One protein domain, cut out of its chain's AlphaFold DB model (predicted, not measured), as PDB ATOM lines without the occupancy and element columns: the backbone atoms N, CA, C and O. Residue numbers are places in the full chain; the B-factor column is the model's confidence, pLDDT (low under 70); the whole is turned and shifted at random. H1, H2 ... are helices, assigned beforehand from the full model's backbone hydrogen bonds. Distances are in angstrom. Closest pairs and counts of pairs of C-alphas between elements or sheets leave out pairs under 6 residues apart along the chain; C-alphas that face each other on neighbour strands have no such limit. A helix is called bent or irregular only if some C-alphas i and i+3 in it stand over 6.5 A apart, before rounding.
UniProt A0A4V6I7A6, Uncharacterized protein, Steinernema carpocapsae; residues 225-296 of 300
ATOM      1  N   GLN A 225     230.102 283.270 176.769       85.44
ATOM      2  CA  GLN A 225     229.901 283.981 178.034       85.44
ATOM      3  C   GLN A 225     230.499 285.396 178.005       85.44
ATOM      4  O   GLN A 225     229.910 286.319 178.558       85.44
ATOM      5  N   ALA A 226     231.633 285.582 177.325       86.25
ATOM      6  CA  ALA A 226     232.273 286.887 177.200       86.25
ATOM      7  C   ALA A 226     231.378 287.900 176.465       86.25
ATOM      8  O   ALA A 226     231.245 289.030 176.926       86.25
ATOM      9  N   GLU A 227     230.710 287.481 175.385       87.00
ATOM     10  CA  GLU A 227     229.767 288.324 174.634       87.00
ATOM     11  C   GLU A 227     228.529 288.682 175.465       87.00
ATOM     12  O   GLU A 227     228.082 289.830 175.457       87.00
ATOM     13  N   ARG A 228     227.996 287.731 176.242       86.81
ATOM     14  CA  ARG A 228     226.860 288.000 177.139       86.81
ATOM     15  C   ARG A 228     227.231 288.991 178.241       86.81
ATOM     16  O   ARG A 228     226.497 289.946 178.476       86.81
ATOM     17  N   ILE A 229     228.404 288.832 178.857       88.25
ATOM     18  CA  ILE A 229     228.917 289.780 179.858       88.25
ATOM     19  C   ILE A 229     229.169 291.155 179.231       88.25
ATOM     20  O   ILE A 229     228.809 292.167 179.830       88.25
ATOM     21  N   ALA A 230     229.754 291.215 178.032       87.44
ATOM     22  CA  ALA A 230     229.972 292.469 177.312       87.44
ATOM     23  C   ALA A 230     228.645 293.183 177.009       87.44
ATOM     24  O   ALA A 230     228.539 294.397 177.181       87.44
ATOM     25  N   PHE A 231     227.610 292.430 176.636       87.06
ATOM     26  CA  PHE A 231     226.262 292.955 176.461       87.06
ATOM     27  C   PHE A 231     225.694 293.541 177.764       87.06
ATOM     28  O   PHE A 231     225.247 294.688 177.760       87.06
ATOM     29  N   TYR A 232     225.766 292.820 178.889       85.00
ATOM     30  CA  TYR A 232     225.294 293.352 180.173       85.00
ATOM     31  C   TYR A 232     226.088 294.576 180.626       85.00
ATOM     32  O   TYR A 232     225.510 295.514 181.163       85.00
ATOM     33  N   ARG A 233     227.394 294.620 180.347       86.56
ATOM     34  CA  ARG A 233     228.239 295.784 180.630       86.56
ATOM     35  C   ARG A 233     227.827 297.009 179.819       86.56
ATOM     36  O   ARG A 233     227.862 298.115 180.339       86.56
ATOM     37  N   ASN A 234     227.412 296.829 178.568       86.00
ATOM     38  CA  ASN A 234     226.871 297.933 177.775       86.00
ATOM     39  C   ASN A 234     225.531 298.443 178.335       86.00
ATOM     40  O   ASN A 234     225.206 299.612 178.149       86.00
ATOM     41  N   PHE A 235     224.765 297.584 179.016       77.62
ATOM     42  CA  PHE A 235     223.494 297.947 179.649       77.62
ATOM     43  C   PHE A 235     223.668 298.617 181.013       77.62
ATOM     44  O   PHE A 235     223.043 299.640 181.288       77.62
ATOM     45  N   ALA A 236     224.548 298.072 181.845       80.75
ATOM     46  CA  ALA A 236     224.883 298.575 183.167       80.75
ATOM     47  C   ALA A 236     226.399 298.843 183.233       80.75
ATOM     48  O   ALA A 236     227.140 298.045 183.808       80.75
ATOM     49  N   PRO A 237     226.889 299.951 182.639       82.06
ATOM     50  CA  PRO A 237     228.324 300.247 182.580       82.06
ATOM     51  C   PRO A 237     228.949 300.488 183.957       82.06
ATOM     52  O   PRO A 237     230.156 300.332 184.114       82.06
ATOM     53  N   GLU A 238     228.122 300.843 184.940       83.50
ATOM     54  CA  GLU A 238     228.506 301.064 186.336       83.50
ATOM     55  C   GLU A 238     228.615 299.757 187.141       83.50
ATOM     56  O   GLU A 238     229.199 299.758 188.219       83.50
ATOM     57  N   ALA A 239     228.082 298.636 186.638       77.94
ATOM     58  CA  ALA A 239     228.118 297.364 187.351       77.94
ATOM     59  C   ALA A 239     229.509 296.714 187.275       77.94
ATOM     60  O   ALA A 239     230.128 296.619 186.209       77.94
ATOM     61  N   HIS A 240     229.990 296.201 188.407       83.50
ATOM     62  CA  HIS A 240     231.281 295.532 188.471       83.50
ATOM     63  C   HIS A 240     231.274 294.196 187.713       83.50
ATOM     64  O   HIS A 240     230.287 293.456 187.683       83.50
ATOM     65  N   ILE A 241     232.412 293.840 187.108       85.56
ATOM     66  CA  ILE A 241     232.501 292.692 186.191       85.56
ATOM     67  C   ILE A 241     232.164 291.350 186.855       85.56
ATOM     68  O   ILE A 241     231.635 290.453 186.200       85.56
ATOM     69  N   ASN A 242     232.448 291.202 188.152       81.69
ATOM     70  CA  ASN A 242     232.108 289.987 188.897       81.69
ATOM     71  C   ASN A 242     230.599 289.871 189.142       81.69
ATOM     72  O   ASN A 242     230.053 288.779 189.003       81.69
ATOM     73  N   SER A 243     229.916 290.985 189.410       80.25
ATOM     74  CA  SER A 243     228.460 291.022 189.553       80.25
ATOM     75  C   SER A 243     227.775 290.642 188.239       80.25
ATOM     76  O   SER A 243     226.877 289.806 188.231       80.25
ATOM     77  N   LEU A 244     228.286 291.133 187.103       83.88
ATOM     78  CA  LEU A 244     227.794 290.758 185.770       83.88
ATOM     79  C   LEU A 244     227.991 289.266 185.445       83.88
ATOM     80  O   LEU A 244     227.162 288.669 184.761       83.88
ATOM     81  N   LYS A 245     229.068 288.638 185.938       85.69
ATOM     82  CA  LYS A 245     229.284 287.184 185.801       85.69
ATOM     83  C   LYS A 245     228.269 286.381 186.609       85.69
ATOM     84  O   LYS A 245     227.731 285.408 186.094       85.69
ATOM     85  N   ILE A 246     228.016 286.778 187.856       80.62
ATOM     86  CA  ILE A 246     227.027 286.126 188.728       80.62
ATOM     87  C   ILE A 246     225.631 286.268 188.121       80.62
ATOM     88  O   ILE A 246     224.876 285.298 188.066       80.62
ATOM     89  N   LEU A 247     225.320 287.451 187.596       81.50
ATOM     90  CA  LEU A 247     224.090 287.702 186.866       81.50
ATOM     91  C   LEU A 247     223.951 286.782 185.643       81.50
ATOM     92  O   LEU A 247     222.914 286.143 185.487       81.50
ATOM     93  N   ASP A 248     224.988 286.654 184.805       85.81
ATOM     94  CA  ASP A 248     224.986 285.717 183.669       85.81
ATOM     95  C   ASP A 248     224.791 284.261 184.118       85.81
ATOM     96  O   ASP A 248     224.102 283.503 183.443       85.81
ATOM     97  N   MET A 249     225.345 283.868 185.270       83.75
ATOM     98  CA  MET A 249     225.120 282.538 185.846       83.75
ATOM     99  C   MET A 249     223.670 282.330 186.303       83.75
ATOM    100  O   MET A 249     223.139 281.239 186.109       83.75
ATOM    101  N   ARG A 250     223.025 283.353 186.883       80.31
ATOM    102  CA  ARG A 250     221.624 283.292 187.342       80.31
ATOM    103  C   ARG A 250     220.635 283.288 186.182       80.31
ATOM    104  O   ARG A 250     219.752 282.442 186.114       80.31
ATOM    105  N   LEU A 251     220.786 284.249 185.280       82.81
ATOM    106  CA  LEU A 251     219.914 284.439 184.125       82.81
ATOM    107  C   LEU A 251     220.147 283.387 183.040       82.81
ATOM    108  O   LEU A 251     219.258 283.088 182.236       82.81
ATOM    109  N   GLY A 252     221.370 282.865 182.979       84.00
ATOM    110  CA  GLY A 252     221.811 281.971 181.933       84.00
ATOM    111  C   GLY A 252     221.600 282.567 180.542       84.00
ATOM    112  O   GLY A 252     221.593 283.777 180.303       84.00
ATOM    113  N   ARG A 253     221.402 281.667 179.583       81.56
ATOM    114  CA  ARG A 253     221.210 282.038 178.179       81.56
ATOM    115  C   ARG A 253     219.803 282.562 177.895       81.56
ATOM    116  O   ARG A 253     219.622 283.350 176.972       81.56
ATOM    117  N   GLU A 254     218.817 282.128 178.676       77.88
ATOM    118  CA  GLU A 254     217.423 282.541 178.514       77.88
ATOM    119  C   GLU A 254     217.237 284.007 178.889       77.88
ATOM    120  O   GLU A 254     216.662 284.761 178.104       77.88
ATOM    121  N   GLY A 255     217.798 284.453 180.018       79.25
ATOM    122  CA  GLY A 255     217.760 285.868 180.368       79.25
ATOM    123  C   GLY A 255     218.495 286.722 179.336       79.25
ATOM    124  O   GLY A 255     217.928 287.700 178.858       79.25
ATOM    125  N   TYR A 256     219.682 286.312 178.873       83.06
ATOM    126  CA  TYR A 256     220.369 287.013 177.777       83.06
ATOM    127  C   TYR A 256     219.501 287.128 176.514       83.06
ATOM    128  O   TYR A 256     219.445 288.190 175.890       83.06
ATOM    129  N   TYR A 257     218.792 286.061 176.130       80.75
ATOM    130  CA  TYR A 257     217.867 286.088 174.995       80.75
ATOM    131  C   TYR A 257     216.758 287.127 175.187       80.75
ATOM    132  O   TYR A 257     216.543 287.955 174.303       80.75
ATOM    133  N   TRP A 258     216.091 287.136 176.339       77.12
ATOM    134  CA  TRP A 258     215.036 288.108 176.623       77.12
ATOM    135  C   TRP A 258     215.568 289.543 176.664       77.12
ATOM    136  O   TRP A 258     215.038 290.415 175.968       77.12
ATOM    137  N   TYR A 259     216.665 289.788 177.381       74.81
ATOM    138  CA  TYR A 259     217.248 291.124 177.507       74.81
ATOM    139  C   TYR A 259     217.803 291.656 176.182       74.81
ATOM    140  O   TYR A 259     217.590 292.823 175.860       74.81
ATOM    141  N   SER A 260     218.429 290.816 175.354       77.62
ATOM    142  CA  SER A 260     218.901 291.219 174.017       77.62
ATOM    143  C   SER A 260     217.770 291.542 173.038       77.62
ATOM    144  O   SER A 260     217.962 292.337 172.117       77.62
ATOM    145  N   ARG A 261     216.565 290.994 173.238       71.25
ATOM    146  CA  ARG A 261     215.365 291.363 172.465       71.25
ATOM    147  C   ARG A 261     214.775 292.689 172.945       71.25
ATOM    148  O   ARG A 261     214.426 293.533 172.118       71.25
ATOM    149  N   ILE A 262     214.737 292.896 174.261       67.62
ATOM    150  CA  ILE A 262     214.273 294.144 174.884       67.62
ATOM    151  C   ILE A 262     215.243 295.301 174.589       67.62
ATOM    152  O   ILE A 262     214.797 296.430 174.431       67.62
ATOM    153  N   TRP A 263     216.538 295.028 174.386       62.50
ATOM    154  CA  TRP A 263     217.590 296.005 174.050       62.50
ATOM    155  C   TRP A 263     217.331 296.849 172.796       62.50
ATOM    156  O   TRP A 263     217.896 297.932 172.644       62.50
ATOM    157  N   THR A 264     216.430 296.424 171.905       54.81
ATOM    158  CA  THR A 264     215.959 297.314 170.827       54.81
ATOM    159  C   THR A 264     215.275 298.587 171.359       54.81
ATOM    160  O   THR A 264     215.131 299.564 170.624       54.81
ATOM    161  N   CYS A 265     214.965 298.642 172.658       46.28
ATOM    162  CA  CYS A 265     214.599 299.840 173.400       46.28
ATOM    163  C   CYS A 265     215.807 300.771 173.631       46.28
ATOM    164  O   CYS A 265     216.274 300.955 174.748       46.28
ATOM    165  N   ARG A 266     216.251 301.469 172.579       49.22
ATOM    166  CA  ARG A 266     216.948 302.767 172.724       49.22
ATOM    167  C   ARG A 266     216.047 303.860 173.325       49.22
ATOM    168  O   ARG A 266     216.509 304.958 173.614       49.22
ATOM    169  N   SER A 267     214.752 303.596 173.474       50.16
ATOM    170  CA  SER A 267     213.830 304.454 174.209       50.16
ATOM    171  C   SER A 267     214.093 304.329 175.706       50.16
ATOM    172  O   SER A 267     214.253 303.208 176.182       50.16
ATOM    173  N   ARG A 268     214.015 305.449 176.437       55.16
ATOM    174  CA  ARG A 268     213.844 305.559 177.902       55.16
ATOM    175  C   ARG A 268     212.548 304.876 178.382       55.16
ATOM    176  O   ARG A 268     211.685 305.486 179.002       55.16
ATOM    177  N   SER A 269     212.354 303.634 177.964       65.62
ATOM    178  CA  SER A 269     211.239 302.785 178.323       65.62
ATOM    179  C   SER A 269     211.397 302.491 179.803       65.62
ATOM    180  O   SER A 269     212.457 302.043 180.238       65.62
ATOM    181  N   LEU A 270     210.334 302.753 180.561       64.19
ATOM    182  CA  LEU A 270     210.260 302.485 181.996       64.19
ATOM    183  C   LEU A 270     210.738 301.063 182.327       64.19
ATOM    184  O   LEU A 270     211.414 300.858 183.325       64.19
ATOM    185  N   MET A 271     210.461 300.096 181.448       62.75
ATOM    186  CA  MET A 271     210.876 298.708 181.634       62.75
ATOM    187  C   MET A 271     212.398 298.537 181.583       62.75
ATOM    188  O   MET A 271     212.950 297.801 182.391       62.75
ATOM    189  N   CYS A 272     213.095 299.240 180.684       67.44
ATOM    190  CA  CYS A 272     214.556 299.195 180.631       67.44
ATOM    191  C   CYS A 272     215.189 299.828 181.867       67.44
ATOM    192  O   CYS A 272     216.167 299.286 182.371       67.44
ATOM    193  N   GLU A 273     214.628 300.922 182.382       73.81
ATOM    194  CA  GLU A 273     215.175 301.534 183.595       73.81
ATOM    195  C   GLU A 273     214.866 300.743 184.860       73.81
ATOM    196  O   GLU A 273     215.732 300.660 185.723       73.81
ATOM    197  N   LEU A 274     213.707 300.086 184.948       71.12
ATOM    198  CA  LEU A 274     213.417 299.156 186.044       71.12
ATOM    199  C   LEU A 274     214.422 298.001 186.067       71.12
ATOM    200  O   LEU A 274     215.024 297.732 187.100       71.12
ATOM    201  N   ILE A 275     214.686 297.390 184.908       68.44
ATOM    202  CA  ILE A 275     215.692 296.328 184.787       68.44
ATOM    203  C   ILE A 275     217.078 296.867 185.154       68.44
ATOM    204  O   ILE A 275     217.821 296.222 185.887       68.44
ATOM    205  N   ARG A 276     217.457 298.054 184.662       74.19
ATOM    206  CA  ARG A 276     218.750 298.661 185.000       74.19
ATOM    207  C   ARG A 276     218.873 298.887 186.507       74.19
ATOM    208  O   ARG A 276     219.920 298.576 187.066       74.19
ATOM    209  N   GLN A 277     217.831 299.403 187.151       77.50
ATOM    210  CA  GLN A 277     217.805 299.640 188.594       77.50
ATOM    211  C   GLN A 277     217.924 298.336 189.386       77.50
ATOM    212  O   GLN A 277     218.765 298.272 190.279       77.50
ATOM    213  N   GLU A 278     217.178 297.289 189.023       74.06
ATOM    214  CA  GLU A 278     217.293 295.964 189.651       74.06
ATOM    215  C   GLU A 278     218.715 295.401 189.523       74.06
ATOM    216  O   GLU A 278     219.289 294.930 190.502       74.06
ATOM    217  N   LEU A 279     219.330 295.524 188.342       69.12
ATOM    218  CA  LEU A 279     220.697 295.054 188.106       69.12
ATOM    219  C   LEU A 279     221.745 295.821 188.917       69.12
ATOM    220  O   LEU A 279     222.681 295.219 189.445       69.12
ATOM    221  N   VAL A 280     221.606 297.144 189.018       76.94
ATOM    222  CA  VAL A 280     222.498 297.976 189.838       76.94
ATOM    223  C   VAL A 280     222.326 297.635 191.319       76.94
ATOM    224  O   VAL A 280     223.321 297.488 192.026       76.94
ATOM    225  N   GLN A 281     221.089 297.437 191.778       81.19
ATOM    226  CA  GLN A 281     220.785 297.095 193.165       81.19
ATOM    227  C   GLN A 281     221.328 295.711 193.554       81.19
ATOM    228  O   GLN A 281     221.989 295.588 194.587       81.19
ATOM    229  N   GLU A 282     221.129 294.682 192.721       72.12
ATOM    230  CA  GLU A 282     221.727 293.356 192.945       72.12
ATOM    231  C   GLU A 282     223.260 293.415 192.929       72.12
ATOM    232  O   GLU A 282     223.919 292.754 193.736       72.12
ATOM    233  N   SER A 283     223.846 294.222 192.036       70.81
ATOM    234  CA  SER A 283     225.300 294.399 191.974       70.81
ATOM    235  C   SER A 283     225.856 294.994 193.267       70.81
ATOM    236  O   SER A 283     226.858 294.493 193.773       70.81
ATOM    237  N   GLN A 284     225.211 296.025 193.817       80.12
ATOM    238  CA  GLN A 284     225.628 296.657 195.073       80.12
ATOM    239  C   GLN A 284     225.507 295.694 196.262       80.12
ATOM    240  O   GLN A 284     226.427 295.602 197.072       80.12
ATOM    241  N   GLN A 285     224.426 294.911 196.341       79.12
ATOM    242  CA  GLN A 285     224.259 293.897 197.391       79.12
ATOM    243  C   GLN A 285     225.360 292.828 197.346       79.12
ATOM    244  O   GLN A 285     225.916 292.464 198.381       79.12
ATOM    245  N   LEU A 286     225.714 292.344 196.152       70.19
ATOM    246  CA  LEU A 286     226.788 291.361 195.978       70.19
ATOM    247  C   LEU A 286     228.172 291.932 196.315       70.19
ATOM    248  O   LEU A 286     229.033 291.196 196.801       70.19
ATOM    249  N   GLU A 287     228.410 293.221 196.073       75.00
ATOM    250  CA  GLU A 287     229.633 293.898 196.515       75.00
ATOM    251  C   GLU A 287     229.713 293.989 198.037       75.00
ATOM    252  O   GLU A 287     230.768 293.684 198.593       75.00
ATOM    253  N   CYS A 288     228.609 294.317 198.714       76.75
ATOM    254  CA  CYS A 288     228.547 294.325 200.176       76.75
ATOM    255  C   CYS A 288     228.864 292.941 200.760       76.75
ATOM    256  O   CYS A 288     229.752 292.829 201.603       76.75
ATOM    257  N   VAL A 289     228.238 291.877 200.243       73.50
ATOM    258  CA  VAL A 289     228.500 290.498 200.697       73.50
ATOM    259  C   VAL A 289     229.955 290.085 200.433       73.50
ATOM    260  O   VAL A 289     230.603 289.492 201.291       73.50
ATOM    261  N   ASN A 290     230.523 290.423 199.271       66.88
ATOM    262  CA  ASN A 290     231.932 290.123 198.988       66.88
ATOM    263  C   ASN A 290     232.897 290.916 199.882       66.88
ATOM    264  O   ASN A 290     233.953 290.398 200.252       66.88
ATOM    265  N   ALA A 291     232.562 292.156 200.237       73.06
ATOM    266  CA  ALA A 291     233.339 292.948 201.183       73.06
ATOM    267  C   ALA A 291     233.287 292.345 202.599       73.06
ATOM    268  O   ALA A 291     234.317 292.274 203.270       73.06
ATOM    269  N   GLU A 292     232.131 291.844 203.034       75.31
ATOM    270  CA  GLU A 292     231.969 291.128 204.309       75.31
ATOM    271  C   GLU A 292     232.794 289.833 204.348       75.31
ATOM    272  O   GLU A 292     233.543 289.605 205.299       75.31
ATOM    273  N   ILE A 293     232.763 289.035 203.274       69.81
ATOM    274  CA  ILE A 293     233.589 287.821 203.144       69.81
ATOM    275  C   ILE A 293     235.084 288.166 203.230       69.81
ATOM    276  O   ILE A 293     235.825 287.532 203.982       69.81
ATOM    277  N   ASN A 294     235.536 289.187 202.498       68.88
ATOM    278  CA  ASN A 294     236.951 289.573 202.461       68.88
ATOM    279  C   ASN A 294     237.443 290.236 203.755       68.88
ATOM    280  O   ASN A 294     238.637 290.200 204.042       68.88
ATOM    281  N   THR A 295     236.551 290.830 204.550       77.62
ATOM    282  CA  THR A 295     236.902 291.419 205.853       77.62
ATOM    283  C   THR A 295     236.897 290.402 206.995       77.62
ATOM    284  O   THR A 295     237.252 290.753 208.119       77.62
ATOM    285  N   GLY A 296     236.535 289.141 206.732       47.91
ATOM    286  CA  GLY A 296     236.595 288.054 207.714       47.91
ATOM    287  C   GLY A 296     235.625 288.213 208.889       47.91
ATOM    288  O   GLY A 296     235.677 287.424 209.836       47.91
TER     289      GLY A 296
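What this domain is: This is residues 225 to 296 of the 300 residues of an uncharacterized protein of Steinernema carpocapsae (UniProt A0A4V6I7A6). A long helix, H3, makes the length of this domain, and a smaller cluster of H1 and the sharply bent helix H2 packs on part of it. The arm H2a stands crosswise between H1 and H3, and the arm H2b turns back near H1; residues 288 to 296 stick out at the far end of H3. The printed part has 72 residues with three named helices, in the order H1, H2, H3, no named strand, and the class all helix. The whole is compact, with a radius of gyration of the C-alphas of 12.8 A, and spans 43 by 24 by 16 A.

How they stand to each other: H1, residues 225 to 235, touches H2a, residues 241 to 250, closest at the C-alphas of Ile 229 and Leu 244, 6.1 A apart. They run opposite ways at a steep tilt of 68 degrees, only just short of about perpendicular. H2a is an arm of H2, residues 241 to 262, assigned as one helix by its hydrogen bonds but bent: C-alphas 250 and 253 are 9.3 A apart. Its other arm, H2b, residues 253 to 262, is only just about perpendicular to H2a, at 73 degrees. H2b is close to H1 but not clearly touching; their closest C-alphas, of Arg 228 and Tyr 256, are 6.6 A apart. H3, residues 270 to 294, touches H2a with residues 282 to 287 alone, closest at the C-alphas of Ser 243 and Ser 283, 5.2 A apart. In H1, H2a, H2b and H3 every O i to N i+4 pair is within hydrogen-bond range.

Where its parts are: H1 begins at C-alpha 225, (229.901, 283.981, 178.034), and is 15.5 A long. H2a measures 14.4 A and H2b 14.3 A. H3 measures 36.0 A and ends at C-alpha 294, (236.951, 289.573, 202.461).

The domain as a whole: The C-alphas farthest apart, of Ser 267 and Gly 296, are 43.7 A apart. The printed part has no cut; the link from H1 to H2 is tight and that from H2 to H3 short. Mean pLDDT of the printed part is 75.5, with 17 residues under 70, among them residues 262 to 272.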